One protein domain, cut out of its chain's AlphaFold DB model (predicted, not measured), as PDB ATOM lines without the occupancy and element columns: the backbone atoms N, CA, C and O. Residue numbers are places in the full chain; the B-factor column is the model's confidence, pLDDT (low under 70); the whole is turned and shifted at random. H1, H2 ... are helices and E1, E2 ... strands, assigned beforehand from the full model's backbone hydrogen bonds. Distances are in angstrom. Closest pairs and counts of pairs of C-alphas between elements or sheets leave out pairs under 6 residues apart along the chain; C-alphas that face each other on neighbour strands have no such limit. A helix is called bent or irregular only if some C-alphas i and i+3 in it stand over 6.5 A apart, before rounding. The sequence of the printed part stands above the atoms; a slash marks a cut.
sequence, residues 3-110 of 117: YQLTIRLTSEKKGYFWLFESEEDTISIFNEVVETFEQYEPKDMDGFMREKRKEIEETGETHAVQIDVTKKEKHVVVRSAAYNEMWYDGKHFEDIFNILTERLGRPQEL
ATOM      1  N   TYR A   3     132.245 150.292 202.751       82.69
ATOM      2  CA  TYR A   3     132.271 151.671 203.212       82.69
ATOM      3  C   TYR A   3     132.732 152.551 202.065       82.69
ATOM      4  O   TYR A   3     133.503 152.120 201.209       82.69
ATOM      5  N   GLN A   4     132.227 153.774 202.026       86.62
ATOM      6  CA  GLN A   4     132.490 154.710 200.953       86.62
ATOM      7  C   GLN A   4     132.967 156.027 201.552       86.62
ATOM      8  O   GLN A   4     132.220 156.653 202.300       86.62
ATOM      9  N   LEU A   5     134.185 156.448 201.206       89.19
ATOM     10  CA  LEU A   5     134.631 157.824 201.423       89.19
ATOM     11  C   LEU A   5     134.254 158.629 200.190       89.19
ATOM     12  O   LEU A   5     134.588 158.247 199.069       89.19
ATOM     13  N   THR A   6     133.556 159.731 200.393       90.12
ATOM     14  CA  THR A   6     133.052 160.606 199.345       90.12
ATOM     15  C   THR A   6     133.599 162.004 199.533       90.12
ATOM     16  O   THR A   6     133.571 162.530 200.635       90.12
ATOM     17  N   ILE A   7     134.057 162.610 198.440       90.88
ATOM     18  CA  ILE A   7     134.327 164.042 198.335       90.88
ATOM     19  C   ILE A   7     133.373 164.631 197.298       90.88
ATOM     20  O   ILE A   7     133.229 164.078 196.207       90.88
ATOM     21  N   ARG A   8     132.712 165.744 197.614       90.56
ATOM     22  CA  ARG A   8     131.822 166.447 196.683       90.56
ATOM     23  C   ARG A   8     131.936 167.959 196.800       90.56
ATOM     24  O   ARG A   8     132.128 168.496 197.884       90.56
ATOM     25  N   LEU A   9     131.767 168.626 195.667       88.38
ATOM     26  CA  LEU A   9     131.588 170.064 195.535       88.38
ATOM     27  C   LEU A   9     130.325 170.274 194.700       88.38
ATOM     28  O   LEU A   9     130.340 170.129 193.473       88.38
ATOM     29  N   THR A  10     129.205 170.525 195.379       80.38
ATOM     30  CA  THR A  10     127.887 170.475 194.731       80.38
ATOM     31  C   THR A  10     127.679 171.626 193.755       80.38
ATOM     32  O   THR A  10     127.101 171.381 192.703       80.38
ATOM     33  N   SER A  11     128.245 172.814 194.015       80.12
ATOM     34  CA  SER A  11     128.206 173.958 193.085       80.12
ATOM     35  C   SER A  11     128.803 173.668 191.706       80.12
ATOM     36  O   SER A  11     128.462 174.327 190.732       80.12
ATOM     37  N   GLU A  12     129.726 172.708 191.609       82.19
ATOM     38  CA  GLU A  12     130.356 172.323 190.341       82.19
ATOM     39  C   GLU A  12     129.904 170.945 189.839       82.19
ATOM     40  O   GLU A  12     130.429 170.467 188.834       82.19
ATOM     41  N   LYS A  13     128.963 170.284 190.531       82.75
ATOM     42  CA  LYS A  13     128.579 168.883 190.267       82.75
ATOM     43  C   LYS A  13     129.800 167.959 190.143       82.75
ATOM     44  O   LYS A  13     129.828 167.047 189.319       82.75
ATOM     45  N   LYS A  14     130.830 168.218 190.956       86.56
ATOM     46  CA  LYS A  14     132.047 167.404 191.034       86.56
ATOM     47  C   LYS A  14     131.974 166.528 192.263       86.56
ATOM     48  O   LYS A  14     131.698 167.006 193.363       86.56
ATOM     49  N   GLY A  15     132.243 165.245 192.093       90.38
ATOM     50  CA  GLY A  15     132.142 164.296 193.181       90.38
ATOM     51  C   GLY A  15     132.856 163.008 192.852       90.38
ATOM     52  O   GLY A  15     132.791 162.519 191.726       90.38
ATOM     53  N   TYR A  16     133.539 162.474 193.852       91.81
ATOM     54  CA  TYR A  16     134.367 161.294 193.729       91.81
ATOM     55  C   TYR A  16     134.238 160.427 194.975       91.81
ATOM     56  O   TYR A  16     133.941 160.928 196.064       91.81
ATOM     57  N   PHE A  17     134.461 159.125 194.825       91.12
ATOM     58  CA  PHE A  17     134.429 158.205 195.950       91.12
ATOM     59  C   PHE A  17     135.441 157.064 195.854       91.12
ATOM     60  O   PHE A  17     135.827 156.626 194.767       91.12
ATOM     61  N   TRP A  18     135.812 156.549 197.024       91.31
ATOM     62  CA  TRP A  18     136.624 155.348 197.215       91.31
ATOM     63  C   TRP A  18     135.826 154.325 198.017       91.31
ATOM     64  O   TRP A  18     135.114 154.694 198.951       91.31
ATOM     65  N   LEU A  19     135.929 153.050 197.633       89.44
ATOM     66  CA  LEU A  19     135.265 151.940 198.314       89.44
ATOM     67  C   LEU A  19     136.272 151.158 199.151       89.44
ATOM     68  O   LEU A  19     137.365 150.849 198.682       89.44
ATOM     69  N   PHE A  20     135.852 150.787 200.355       85.19
ATOM     70  CA  PHE A  20     136.631 150.007 201.306       85.19
ATOM     71  C   PHE A  20     135.848 148.775 201.751       85.19
ATOM     72  O   PHE A  20     134.627 148.819 201.934       85.19
ATOM     73  N   GLU A  21     136.560 147.666 201.945       81.75
ATOM     74  CA  GLU A  21     135.963 146.378 202.319       81.75
ATOM     75  C   GLU A  21     135.775 146.213 203.841       81.75
ATOM     76  O   GLU A  21     135.070 145.294 204.272       81.75
ATOM     77  N   SER A  22     136.368 147.096 204.660       79.50
ATOM     78  CA  SER A  22     136.353 147.019 206.127       79.50
ATOM     79  C   SER A  22     136.071 148.374 206.803       79.50
ATOM     80  O   SER A  22     136.397 149.439 206.275       79.50
ATOM     81  N   GLU A  23     135.444 148.333 207.986       75.44
ATOM     82  CA  GLU A  23     135.163 149.525 208.808       75.44
ATOM     83  C   GLU A  23     136.443 150.124 209.405       75.44
ATOM     84  O   GLU A  23     136.592 151.341 209.443       75.44
ATOM     85  N   GLU A  24     137.366 149.264 209.842       78.75
ATOM     86  CA  GLU A  24     138.612 149.656 210.505       78.75
ATOM     87  C   GLU A  24     139.515 150.456 209.559       78.75
ATOM     88  O   GLU A  24     139.944 151.556 209.910       78.75
ATOM     89  N   ASP A  25     139.703 149.966 208.327       76.69
ATOM     90  CA  ASP A  25     140.449 150.683 207.285       76.69
ATOM     91  C   ASP A  25     139.808 152.046 207.000       76.69
ATOM     92  O   ASP A  25     140.492 153.062 206.898       76.69
ATOM     93  N   THR A  26     138.477 152.092 206.941       77.69
ATOM     94  CA  THR A  26     137.737 153.321 206.631       77.69
ATOM     95  C   THR A  26     137.875 154.369 207.728       77.69
ATOM     96  O   THR A  26     138.124 155.535 207.429       77.69
ATOM     97  N   ILE A  27     137.705 153.981 208.995       79.88
ATOM     98  CA  ILE A  27     137.829 154.904 210.129       79.88
ATOM     99  C   ILE A  27     139.270 155.406 210.234       79.88
ATOM    100  O   ILE A  27     139.475 156.600 210.432       79.88
ATOM    101  N   SER A  28     140.258 154.524 210.055       83.62
ATOM    102  CA  SER A  28     141.669 154.916 210.067       83.62
ATOM    103  C   SER A  28     141.974 155.935 208.969       83.62
ATOM    104  O   SER A  28     142.566 156.973 209.250       83.62
ATOM    105  N   ILE A  29     141.524 155.678 207.737       82.44
ATOM    106  CA  ILE A  29     141.707 156.596 206.605       82.44
ATOM    107  C   ILE A  29     140.987 157.916 206.858       82.44
ATOM    108  O   ILE A  29     141.546 158.977 206.608       82.44
ATOM    109  N   PHE A  30     139.757 157.878 207.368       82.31
ATOM    110  CA  PHE A  30     139.005 159.094 207.644       82.31
ATOM    111  C   PHE A  30     139.672 159.954 208.717       82.31
ATOM    112  O   PHE A  30     139.779 161.162 208.535       82.31
ATOM    113  N   ASN A  31     140.156 159.349 209.802       83.88
ATOM    114  CA  ASN A  31     140.899 160.072 210.832       83.88
ATOM    115  C   ASN A  31     142.171 160.696 210.246       83.88
ATOM    116  O   ASN A  31     142.440 161.866 210.483       83.88
ATOM    117  N   GLU A  32     142.891 159.965 209.395       82.94
ATOM    118  CA  GLU A  32     144.071 160.502 208.716       82.94
ATOM    119  C   GLU A  32     143.720 161.682 207.791       82.94
ATOM    120  O   GLU A  32     144.471 162.653 207.699       82.94
ATOM    121  N   VAL A  33     142.570 161.625 207.115       82.56
ATOM    122  CA  VAL A  33     142.022 162.722 206.303       82.56
ATOM    123  C   VAL A  33     141.709 163.935 207.180       82.56
ATOM    124  O   VAL A  33     142.119 165.035 206.819       82.56
ATOM    125  N   VAL A  34     141.049 163.747 208.329       82.50
ATOM    126  CA  VAL A  34     140.794 164.818 209.314       82.50
ATOM    127  C   VAL A  34     142.115 165.479 209.710       82.50
ATOM    128  O   VAL A  34     142.271 166.684 209.551       82.50
ATOM    129  N   GLU A  35     143.101 164.688 210.135       86.12
ATOM    130  CA  GLU A  35     144.403 165.195 210.582       86.12
ATOM    131  C   GLU A  35     145.179 165.896 209.455       86.12
ATOM    132  O   GLU A  35     145.833 166.916 209.669       86.12
ATOM    133  N   THR A  36     145.102 165.379 208.226       86.44
ATOM    134  CA  THR A  36     145.810 165.946 207.065       86.44
ATOM    135  C   THR A  36     145.219 167.289 206.631       86.44
ATOM    136  O   THR A  36     145.945 168.166 206.148       86.44
ATOM    137  N   PHE A  37     143.907 167.458 206.797       85.62
ATOM    138  CA  PHE A  37     143.166 168.627 206.332       85.62
ATOM    139  C   PHE A  37     142.736 169.577 207.453       85.62
ATOM    140  O   PHE A  37     142.135 170.605 207.152       85.62
ATOM    141  N   GLU A  38     143.134 169.323 208.702       85.44
ATOM    142  CA  GLU A  38     142.919 170.212 209.858       85.44
ATOM    143  C   GLU A  38     143.379 171.655 209.561       85.44
ATOM    144  O   GLU A  38     142.720 172.637 209.891       85.44
ATOM    145  N   GLN A  39     144.476 171.810 208.811       83.94
ATOM    146  CA  GLN A  39     144.986 173.118 208.372       83.94
ATOM    147  C   GLN A  39     144.030 173.909 207.457       83.94
ATOM    148  O   GLN A  39     144.172 175.129 207.328       83.94
ATOM    149  N   TYR A  40     143.092 173.227 206.798       85.62
ATOM    150  CA  TYR A  40     142.071 173.820 205.932       85.62
ATOM    151  C   TYR A  40     140.761 174.089 206.667       85.62
ATOM    152  O   TYR A  40     139.846 174.663 206.067       85.62
ATOM    153  N   GLU A  41     140.649 173.701 207.940       85.00
ATOM    154  CA  GLU A  41     139.435 173.945 208.702       85.00
ATOM    155  C   GLU A  41     139.154 175.452 208.829       85.00
ATOM    156  O   GLU A  41     140.046 176.262 209.127       85.00
ATOM    157  N   PRO A  42     137.897 175.871 208.605       83.06
ATOM    158  CA  PRO A  42     137.479 177.232 208.875       83.06
ATOM    159  C   PRO A  42     137.764 177.613 210.331       83.06
ATOM    160  O   PRO A  42     137.383 176.908 211.261       83.06
ATOM    161  N   LYS A  43     138.356 178.795 210.542       83.44
ATOM    162  CA  LYS A  43     138.612 179.336 211.893       83.44
ATOM    163  C   LYS A  43     137.346 179.470 212.748       83.44
ATOM    164  O   LYS A  43     137.441 179.459 213.969       83.44
ATOM    165  N   ASP A  44     136.199 179.663 212.101       87.62
ATOM    166  CA  ASP A  44     134.875 179.729 212.718       87.62
ATOM    167  C   ASP A  44     133.962 178.704 212.043       87.62
ATOM    168  O   ASP A  44     133.243 179.015 211.089       87.62
ATOM    169  N   MET A  45     134.047 177.453 212.499       83.88
ATOM    170  CA  MET A  45     133.295 176.340 211.921       83.88
ATOM    171  C   MET A  45     131.779 176.562 212.027       83.88
ATOM    172  O   MET A  45     131.053 176.329 211.064       83.88
ATOM    173  N   ASP A  46     131.286 177.074 213.159       86.69
ATOM    174  CA  ASP A  46     129.859 177.357 213.360       86.69
ATOM    175  C   ASP A  46     129.333 178.423 212.388       86.69
ATOM    176  O   ASP A  46     128.268 178.254 211.784       86.69
ATOM    177  N   GLY A  47     130.078 179.519 212.205       87.88
ATOM    178  CA  GLY A  47     129.733 180.561 211.239       87.88
ATOM    179  C   GLY A  47     129.765 180.046 209.807       87.88
ATOM    180  O   GLY A  47     128.787 180.227 209.078       87.88
ATOM    181  N   PHE A  48     130.827 179.325 209.445       87.50
ATOM    182  CA  PHE A  48     130.970 178.704 208.134       87.50
ATOM    183  C   PHE A  48     129.800 177.762 207.829       87.50
ATOM    184  O   PHE A  48     129.134 177.907 206.804       87.50
ATOM    185  N   MET A  49     129.468 176.856 208.751       86.25
ATOM    186  CA  MET A  49     128.359 175.918 208.577       86.25
ATOM    187  C   MET A  49     127.009 176.628 208.469       86.25
ATOM    188  O   MET A  49     126.150 176.199 207.697       86.25
ATOM    189  N   ARG A  50     126.802 177.729 209.200       87.94
ATOM    190  CA  ARG A  50     125.588 178.544 209.070       87.94
ATOM    191  C   ARG A  50     125.487 179.194 207.692       87.94
ATOM    192  O   ARG A  50     124.407 179.185 207.106       87.94
ATOM    193  N   GLU A  51     126.585 179.740 207.173       86.81
ATOM    194  CA  GLU A  51     126.629 180.323 205.827       86.81
ATOM    195  C   GLU A  51     126.381 179.267 204.747       86.81
ATOM    196  O   GLU A  51     125.569 179.495 203.852       86.81
ATOM    197  N   LYS A  52     127.002 178.088 204.861       85.06
ATOM    198  CA  LYS A  52     126.824 177.001 203.888       85.06
ATOM    199  C   LYS A  52     125.421 176.411 203.905       85.06
ATOM    200  O   LYS A  52     124.859 176.176 202.843       85.06
ATOM    201  N   ARG A  53     124.798 176.259 205.078       83.88
ATOM    202  CA  ARG A  53     123.376 175.880 205.154       83.88
ATOM    203  C   ARG A  53     122.487 176.901 204.453       83.88
ATOM    204  O   ARG A  53     121.655 176.499 203.649       83.88
ATOM    205  N   LYS A  54     122.715 178.196 204.690       85.94
ATOM    206  CA  LYS A  54     121.961 179.264 204.025       85.94
ATOM    207  C   LYS A  54     122.135 179.217 202.501       85.94
ATOM    208  O   LYS A  54     121.153 179.321 201.779       85.94
ATOM    209  N   GLU A  55     123.359 178.995 202.017       82.12
ATOM    210  CA  GLU A  55     123.673 178.841 200.587       82.12
ATOM    211  C   GLU A  55     122.893 177.676 199.955       82.12
ATOM    212  O   GLU A  55     122.274 177.847 198.904       82.12
ATOM    213  N   ILE A  56     122.837 176.528 200.637       83.12
ATOM    214  CA  ILE A  56     122.075 175.351 200.198       83.12
ATOM    215  C   ILE A  56     120.569 175.624 200.223       83.12
ATOM    216  O   ILE A  56     119.866 175.238 199.295       83.12
ATOM    217  N   GLU A  57     120.051 176.294 201.254       83.12
ATOM    218  CA  GLU A  57     118.630 176.660 201.333       83.12
ATOM    219  C   GLU A  57     118.217 177.634 200.218       83.12
ATOM    220  O   GLU A  57     117.097 177.552 199.713       83.12
ATOM    221  N   GLU A  58     119.110 178.543 199.819       84.75
ATOM    222  CA  GLU A  58     118.842 179.564 198.800       84.75
ATOM    223  C   GLU A  58     119.044 179.058 197.365       84.75
ATOM    224  O   GLU A  58     118.313 179.471 196.465       84.75
ATOM    225  N   THR A  59     120.028 178.185 197.136       79.06
ATOM    226  CA  THR A  59     120.469 177.802 195.780       79.06
ATOM    227  C   THR A  59     120.348 176.309 195.485       79.06
ATOM    228  O   THR A  59     120.369 175.911 194.324       79.06
ATOM    229  N   GLY A  60     120.200 175.473 196.514       74.50
ATOM    230  CA  GLY A  60     120.286 174.016 196.400       74.50
ATOM    231  C   GLY A  60     121.717 173.485 196.260       74.50
ATOM    232  O   GLY A  60     121.907 172.272 196.198       74.50
ATOM    233  N   GLU A  61     122.723 174.359 196.234       78.94
ATOM    234  CA  GLU A  61     124.128 174.025 195.998       78.94
ATOM    235  C   GLU A  61     125.029 174.671 197.061       78.94
ATOM    236  O   GLU A  61     124.601 175.517 197.845       78.94
ATOM    237  N   THR A  62     126.294 174.250 197.126       78.06
ATOM    238  CA  THR A  62     127.293 174.877 197.990       78.06
ATOM    239  C   THR A  62     128.669 174.932 197.344       78.06
ATOM    240  O   THR A  62     129.139 173.961 196.749       78.06
ATOM    241  N   HIS A  63     129.349 176.062 197.529       84.50
ATOM    242  CA  HIS A  63     130.760 176.251 197.189       84.50
ATOM    243  C   HIS A  63     131.674 175.727 198.306       84.50
ATOM    244  O   HIS A  63     132.668 176.365 198.661       84.50
ATOM    245  N   ALA A  64     131.289 174.629 198.949       87.25
ATOM    246  CA  ALA A  64     132.066 173.972 199.985       87.25
ATOM    247  C   ALA A  64     132.424 172.563 199.530       87.25
ATOM    248  O   ALA A  64     131.607 171.863 198.927       87.25
ATOM    249  N   VAL A  65     133.644 172.149 199.849       88.56
ATOM    250  CA  VAL A  65     134.041 170.751 199.736       88.56
ATOM    251  C   VAL A  65     133.431 170.018 200.911       88.56
ATOM    252  O   VAL A  65     133.718 170.348 202.057       88.56
ATOM    253  N   GLN A  66     132.619 169.017 200.629       89.50
ATOM    254  CA  GLN A  66     132.077 168.124 201.634       89.50
ATOM    255  C   GLN A  66     132.767 166.773 201.503       89.50
ATOM    256  O   GLN A  66     132.792 166.194 200.413       89.50
ATOM    257  N   ILE A  67     133.330 166.290 202.606       89.06
ATOM    258  CA  ILE A  67     133.907 164.952 202.712       89.06
ATOM    259  C   ILE A  67     133.057 164.159 203.691       89.06
ATOM    260  O   ILE A  67     132.870 164.589 204.825       89.06
ATOM    261  N   ASP A  68     132.551 163.005 203.282       87.94
ATOM    262  CA  ASP A  68     131.745 162.150 204.144       87.94
ATOM    263  C   ASP A  68     132.100 160.674 203.998       87.94
ATOM    264  O   ASP A  68     132.601 160.228 202.965       87.94
ATOM    265  N   VAL A  69     131.846 159.917 205.061       85.56
ATOM    266  CA  VAL A  69     131.966 158.459 205.060       85.56
ATOM    267  C   VAL A  69     130.592 157.849 205.227       85.56
ATOM    268  O   VAL A  69     129.909 158.083 206.225       85.56
ATOM    269  N   THR A  70     130.197 157.011 204.276       83.69
ATOM    270  CA  THR A  70     128.910 156.315 204.288       83.69
ATOM    271  C   THR A  70     129.097 154.809 204.306       83.69
ATOM    272  O   THR A  70     129.958 154.238 203.637       83.69
ATOM    273  N   LYS A  71     128.250 154.132 205.080       81.69
ATOM    274  CA  LYS A  71     128.157 152.673 205.064       81.69
ATOM    275  C   LYS A  71     127.244 152.244 203.915       81.69
ATOM    276  O   LYS A  71     126.060 152.589 203.908       81.69
ATOM    277  N   LYS A  72     127.771 151.484 202.954       71.31
ATOM    278  CA  LYS A  72     127.001 150.830 201.892       71.31
ATOM    279  C   LYS A  72     126.635 149.401 202.284       71.31
ATOM    280  O   LYS A  72     127.475 148.510 202.436       71.31
ATOM    281  N   GLU A  73     125.333 149.156 202.395       63.38
ATOM    282  CA  GLU A  73     124.790 147.805 202.480       63.38
ATOM    283  C   GLU A  73     124.431 147.290 201.081       63.38
ATOM    284  O   GLU A  73     123.766 147.973 200.305       63.38
ATOM    285  N   LYS A  74     124.840 146.051 200.766       55.94
ATOM    286  CA  LYS A  74     124.714 145.414 199.436       55.94
ATOM    287  C   LYS A  74     123.298 145.363 198.838       55.94
ATOM    288  O   LYS A  74     123.166 145.004 197.675       55.94
ATOM    289  N   HIS A  75     122.253 145.659 199.610       44.94
ATOM    290  CA  HIS A  75     120.859 145.484 199.187       44.94
ATOM    291  C   HIS A  75     119.994 146.732 199.277       44.94
ATOM    292  O   HIS A  75     118.820 146.668 198.918       44.94
ATOM    293  N   VAL A  76     120.531 147.865 199.725       44.00
ATOM    294  CA  VAL A  76     119.724 149.073 199.814       44.00
ATOM    295  C   VAL A  76     120.606 150.277 199.515       44.00
ATOM    296  O   VAL A  76     121.556 150.565 200.237       44.00
ATOM    297  N   VAL A  77     120.255 151.010 198.457       40.41
ATOM    298  CA  VAL A  77     120.643 152.415 198.277       40.41
ATOM    299  C   VAL A  77     119.869 153.209 199.336       40.41
ATOM    300  O   VAL A  77     118.952 153.967 199.033       40.41
ATOM    301  N   VAL A  78     120.121 152.937 200.621       39.22
ATOM    302  CA  VAL A  78     119.607 153.804 201.676       39.22
ATOM    303  C   VAL A  78     120.344 155.114 201.476       39.22
ATOM    304  O   VAL A  78     121.536 155.120 201.169       39.22
ATOM    305  N   ARG A  79     119.648 156.226 201.685       42.69
ATOM    306  CA  ARG A  79     120.278 157.464 202.141       42.69
ATOM    307  C   ARG A  79     121.012 157.149 203.450       42.69
ATOM    308  O   ARG A  79     120.465 157.363 204.528       42.69
ATOM    309  N   SER A  80     122.170 156.502 203.361       45.22
ATOM    310  CA  SER A  80     122.977 156.124 204.507       45.22
ATOM    311  C   SER A  80     123.374 157.424 205.177       45.22
ATOM    312  O   SER A  80     123.974 158.285 204.539       45.22
ATOM    313  N   ALA A  81     122.974 157.596 206.436       53.03
ATOM    314  CA  ALA A  81     123.456 158.703 207.239       53.03
ATOM    315  C   ALA A  81     124.990 158.695 207.174       53.03
ATOM    316  O   ALA A  81     125.601 157.637 207.358       53.03
ATOM    317  N   ALA A  82     125.588 159.844 206.852       58.22
ATOM    318  CA  ALA A  82     127.029 160.000 206.932       58.22
ATOM    319  C   ALA A  82     127.456 159.635 208.357       58.22
ATOM    320  O   ALA A  82     126.917 160.165 209.330       58.22
ATOM    321  N   TYR A  83     128.362 158.668 208.473       64.06
ATOM    322  CA  TYR A  83     128.908 158.245 209.756       64.06
ATOM    323  C   TYR A  83     129.818 159.336 210.321       64.06
ATOM    324  O   TYR A  83     129.762 159.623 211.510       64.06
ATOM    325  N   ASN A  84     130.583 159.986 209.443       73.75
ATOM    326  CA  ASN A  84     131.320 161.208 209.720       73.75
ATOM    327  C   ASN A  84     131.255 162.134 208.503       73.75
ATOM    328  O   ASN A  84     131.201 161.658 207.365       73.75
ATOM    329  N   GLU A  85     131.275 163.441 208.747       83.31
ATOM    330  CA  GLU A  85     131.159 164.478 207.724       83.31
ATOM    331  C   GLU A  85     132.051 165.673 208.076       83.31
ATOM    332  O   GLU A  85     132.098 166.098 209.230       83.31
ATOM    333  N   MET A  86     132.740 166.221 207.078       86.56
ATOM    334  CA  MET A  86     133.593 167.402 207.175       86.56
ATOM    335  C   MET A  86     133.318 168.358 206.028       86.56
ATOM    336  O   MET A  86     132.947 167.939 204.928       86.56
ATOM    337  N   TRP A  87     133.552 169.643 206.283       88.38
ATOM    338  CA  TRP A  87     133.315 170.701 205.318       88.38
ATOM    339  C   TRP A  87     134.493 171.669 205.253       88.38
ATOM    340  O   TRP A  87     134.970 172.151 206.277       88.38
ATOM    341  N   TYR A  88     134.908 171.998 204.034       88.62
ATOM    342  CA  TYR A  88     136.007 172.915 203.748       88.62
ATOM    343  C   TYR A  88     135.594 173.941 202.692       88.62
ATOM    344  O   TYR A  88     134.614 173.768 201.966       88.62
ATOM    345  N   ASP A  89     136.357 175.025 202.573       88.25
ATOM    346  CA  ASP A  89     136.175 176.006 201.501       88.25
ATOM    347  C   ASP A  89     136.406 175.351 200.124       88.25
ATOM    348  O   ASP A  89     137.402 174.653 199.922       88.25
ATOM    349  N   GLY A  90     135.495 175.591 199.173       87.12
ATOM    350  CA  GLY A  90     135.529 175.043 197.815       87.12
ATOM    351  C   GLY A  90     136.856 175.251 197.085       87.12
ATOM    352  O   GLY A  90     137.257 174.395 196.299       87.12
ATOM    353  N   LYS A  91     137.596 176.329 197.389       89.62
ATOM    354  CA  LYS A  91     138.915 176.589 196.781       89.62
ATOM    355  C   LYS A  91     139.962 175.511 197.086       89.62
ATOM    356  O   LYS A  91     140.964 175.435 196.387       89.62
ATOM    357  N   HIS A  92     139.751 174.705 198.128       90.25
ATOM    358  CA  HIS A  92     140.648 173.614 198.511       90.25
ATOM    359  C   HIS A  92     140.321 172.293 197.806       90.25
ATOM    360  O   HIS A  92     141.035 171.317 198.007       90.25
ATOM    361  N   PHE A  93     139.278 172.243 196.966       90.56
ATOM    362  CA  PHE A  93     138.818 171.003 196.337       90.56
ATOM    363  C   PHE A  93     139.919 170.263 195.584       90.56
ATOM    364  O   PHE A  93     140.127 169.082 195.836       90.56
ATOM    365  N   GLU A  94     140.625 170.941 194.676       90.62
ATOM    366  CA  GLU A  94     141.648 170.294 193.847       90.62
ATOM    367  C   GLU A  94     142.812 169.763 194.686       90.62
ATOM    368  O   GLU A  94     143.301 168.666 194.432       90.62
ATOM    369  N   ASP A  95     143.226 170.507 195.712       91.62
ATOM    370  CA  ASP A  95     144.311 170.098 196.605       91.62
ATOM    371  C   ASP A  95     143.922 168.868 197.435       91.62
ATOM    372  O   ASP A  95     144.606 167.843 197.396       91.62
ATOM    373  N   ILE A  96     142.756 168.922 198.089       90.50
ATOM    374  CA  ILE A  96     142.195 167.807 198.861       90.50
ATOM    375  C   ILE A  96     142.017 166.579 197.957       90.50
ATOM    376  O   ILE A  96     142.404 165.470 198.324       90.50
ATOM    377  N   PHE A  97     141.462 166.763 196.759       91.44
ATOM    378  CA  PHE A  97     141.244 165.690 195.794       91.44
ATOM    379  C   PHE A  97     142.553 165.028 195.348       91.44
ATOM    380  O   PHE A  97     142.624 163.797 195.293       91.44
ATOM    381  N   ASN A  98     143.584 165.819 195.049       91.81
ATOM    382  CA  ASN A  98     144.886 165.301 194.638       91.81
ATOM    383  C   ASN A  98     145.540 164.506 195.768       91.81
ATOM    384  O   ASN A  98     145.938 163.366 195.541       91.81
ATOM    385  N   ILE A  99     145.549 165.040 196.993       90.88
ATOM    386  CA  ILE A  99     146.113 164.355 198.165       90.88
ATOM    387  C   ILE A  99     145.394 163.025 198.424       90.88
ATOM    388  O   ILE A  99     146.044 161.998 198.636       90.88
ATOM    389  N   LEU A 100     144.057 163.009 198.360       90.00
ATOM    390  CA  LEU A 100     143.276 161.776 198.492       90.00
ATOM    391  C   LEU A 100     143.592 160.783 197.371       90.00
ATOM    392  O   LEU A 100     143.756 159.598 197.637       90.00
ATOM    393  N   THR A 101     143.721 161.250 196.130       91.06
ATOM    394  CA  THR A 101     144.024 160.394 194.973       91.06
ATOM    395  C   THR A 101     145.432 159.803 195.045       91.06
ATOM    396  O   THR A 101     145.628 158.637 194.703       91.06
ATOM    397  N   GLU A 102     146.417 160.569 195.512       91.00
ATOM    398  CA  GLU A 102     147.785 160.083 195.711       91.00
ATOM    399  C   GLU A 102     147.856 158.999 196.792       91.00
ATOM    400  O   GLU A 102     148.607 158.035 196.645       91.00
ATOM    401  N   ARG A 103     147.054 159.122 197.858       86.81
ATOM    402  CA  ARG A 103     147.052 158.167 198.978       86.81
ATOM    403  C   ARG A 103     146.181 156.941 198.742       86.81
ATOM    404  O   ARG A 103     146.604 155.821 199.009       86.81
ATOM    405  N   LEU A 104     144.959 157.152 198.267       88.69
ATOM    406  CA  LEU A 104     143.919 156.124 198.152       88.69
ATOM    407  C   LEU A 104     143.866 155.497 196.755       88.69
ATOM    408  O   LEU A 104     143.128 154.540 196.518       88.69
ATOM    409  N   GLY A 105     144.641 156.035 195.814       89.50
ATOM    410  CA  GLY A 105     144.598 155.649 194.416       89.50
ATOM    411  C   GLY A 105     143.423 156.283 193.678       89.50
ATOM    412  O   GLY A 105     142.800 157.246 194.121       89.50
ATOM    413  N   ARG A 106     143.123 155.745 192.494       91.88
ATOM    414  CA  ARG A 106     142.158 156.348 191.573       91.88
ATOM    415  C   ARG A 106     140.721 156.269 192.125       91.88
ATOM    416  O   ARG A 106     140.240 155.154 192.337       91.88
ATOM    417  N   PRO A 107     140.013 157.403 192.275       92.94
ATOM    418  CA  PRO A 107     138.610 157.398 192.670       92.94
ATOM    419  C   PRO A 107     137.677 156.935 191.550       92.94
ATOM    420  O   PRO A 107     138.031 156.926 190.366       92.94
ATOM    421  N   GLN A 108     136.440 156.637 191.937       91.69
ATOM    422  CA  GLN A 108     135.288 156.549 191.044       91.69
ATOM    423  C   GLN A 108     134.526 157.879 191.023       91.69
ATOM    424  O   GLN A 108     134.497 158.592 192.023       91.69
ATOM    425  N   GLU A 109     133.915 158.216 189.888       88.62
ATOM    426  CA  GLU A 109     133.106 159.430 189.732       88.62
ATOM    427  C   GLU A 109     131.716 159.238 190.347       88.62
ATOM    428  O   GLU A 109     131.079 158.199 190.163       88.62
ATOM    429  N   LEU A 110     131.237 160.242 191.083       83.44
ATOM    430  CA  LEU A 110     129.851 160.298 191.532       83.44
ATOM    431  C   LEU A 110     128.962 160.760 190.385       83.44
ATOM    432  O   LEU A 110     129.153 161.843 189.832       83.44
TER     433      LEU A 110
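What this domain is: This is residues 3 to 110 of the 117 residues of an uncharacterized protein of Planomicrobium sp. CPCC 101110 (UniProt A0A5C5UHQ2). A twisted sheet of four strands has two helices, H1 and H3, over one face, running along the strands, while H2 sits at one end of the sheet by the start of E3. The printed part has 108 residues, with named elements in the order E1 E2 H1 H2 E3 E4 H3; the sheet, E2 E1 E3 E4, is antiparallel, and the class is mixed, helices and strands. It is compact, with a radius of gyration of the C-alphas of 13.8 A and spans of 36 by 30 by 22 A.

Where its parts are: E1 is residues 3 to 9, from C-alpha 3 at (132.271, 151.671, 203.212); E2 is 14 to 20, E3 64 to 72, 23.8 A long, and E4 84 to 89. H1 is 23 to 40, 25.4 A; H2 is 45 to 59, 20.7 A; H3 is 90 to 104, 20.7 A, ending at C-alpha 104 at (143.919, 156.124, 198.152). H1 and H3 are irregular: C-alphas 36 and 39 are 7.3 A apart, C-alphas 91 and 94 7.5 A.

How they stand to each other: Backbone atoms within hydrogen-bond range are N 6 and O 68 across the neighbours E1 and E3, 2.8 A apart, N 5 and O 18 across the hairpin E1 and E2, 3.0 A apart, and N 67 and O 86 across the hairpin E3 and E4, 2.9 A apart, among others. Residues 16 to 17 of E2 pair antiparallel with residues 108 to 109. H1 and H3 lie on the same face, at heights over the sheet of 9.3 A and 9.2 A: two layers, helices on one face of a sheet. H1 touches H3 with residues 33 to 40 alone, only just, with 3 pairs of C-alphas within 8 A; the closest C-alphas, of Tyr 40 and His 92, are 7.6 A apart. They run opposite ways at a steep tilt of 40 degrees. H2 only grazes the sheet with residues 45 to 55; the closest C-alphas of H2 and E3, Lys 52 and Ala 64, are 7.2 A apart. E2, H1 H2 and E3 form a split strand-helix-strand unit, two strands running the same way with E1 between them, its crossover right-handed. Every O i to N i+4 pair is within hydrogen-bond range in H2, 12 of 14 in H1 and 9 of 11 in H3.

The domain as a whole: The C-alphas farthest apart, Lys 43 and His 75, are 40.3 A apart. The printed part has no cut; the E3 to E4 link is long, with 11 residues, and these, 73 to 83, have pLDDT under 70.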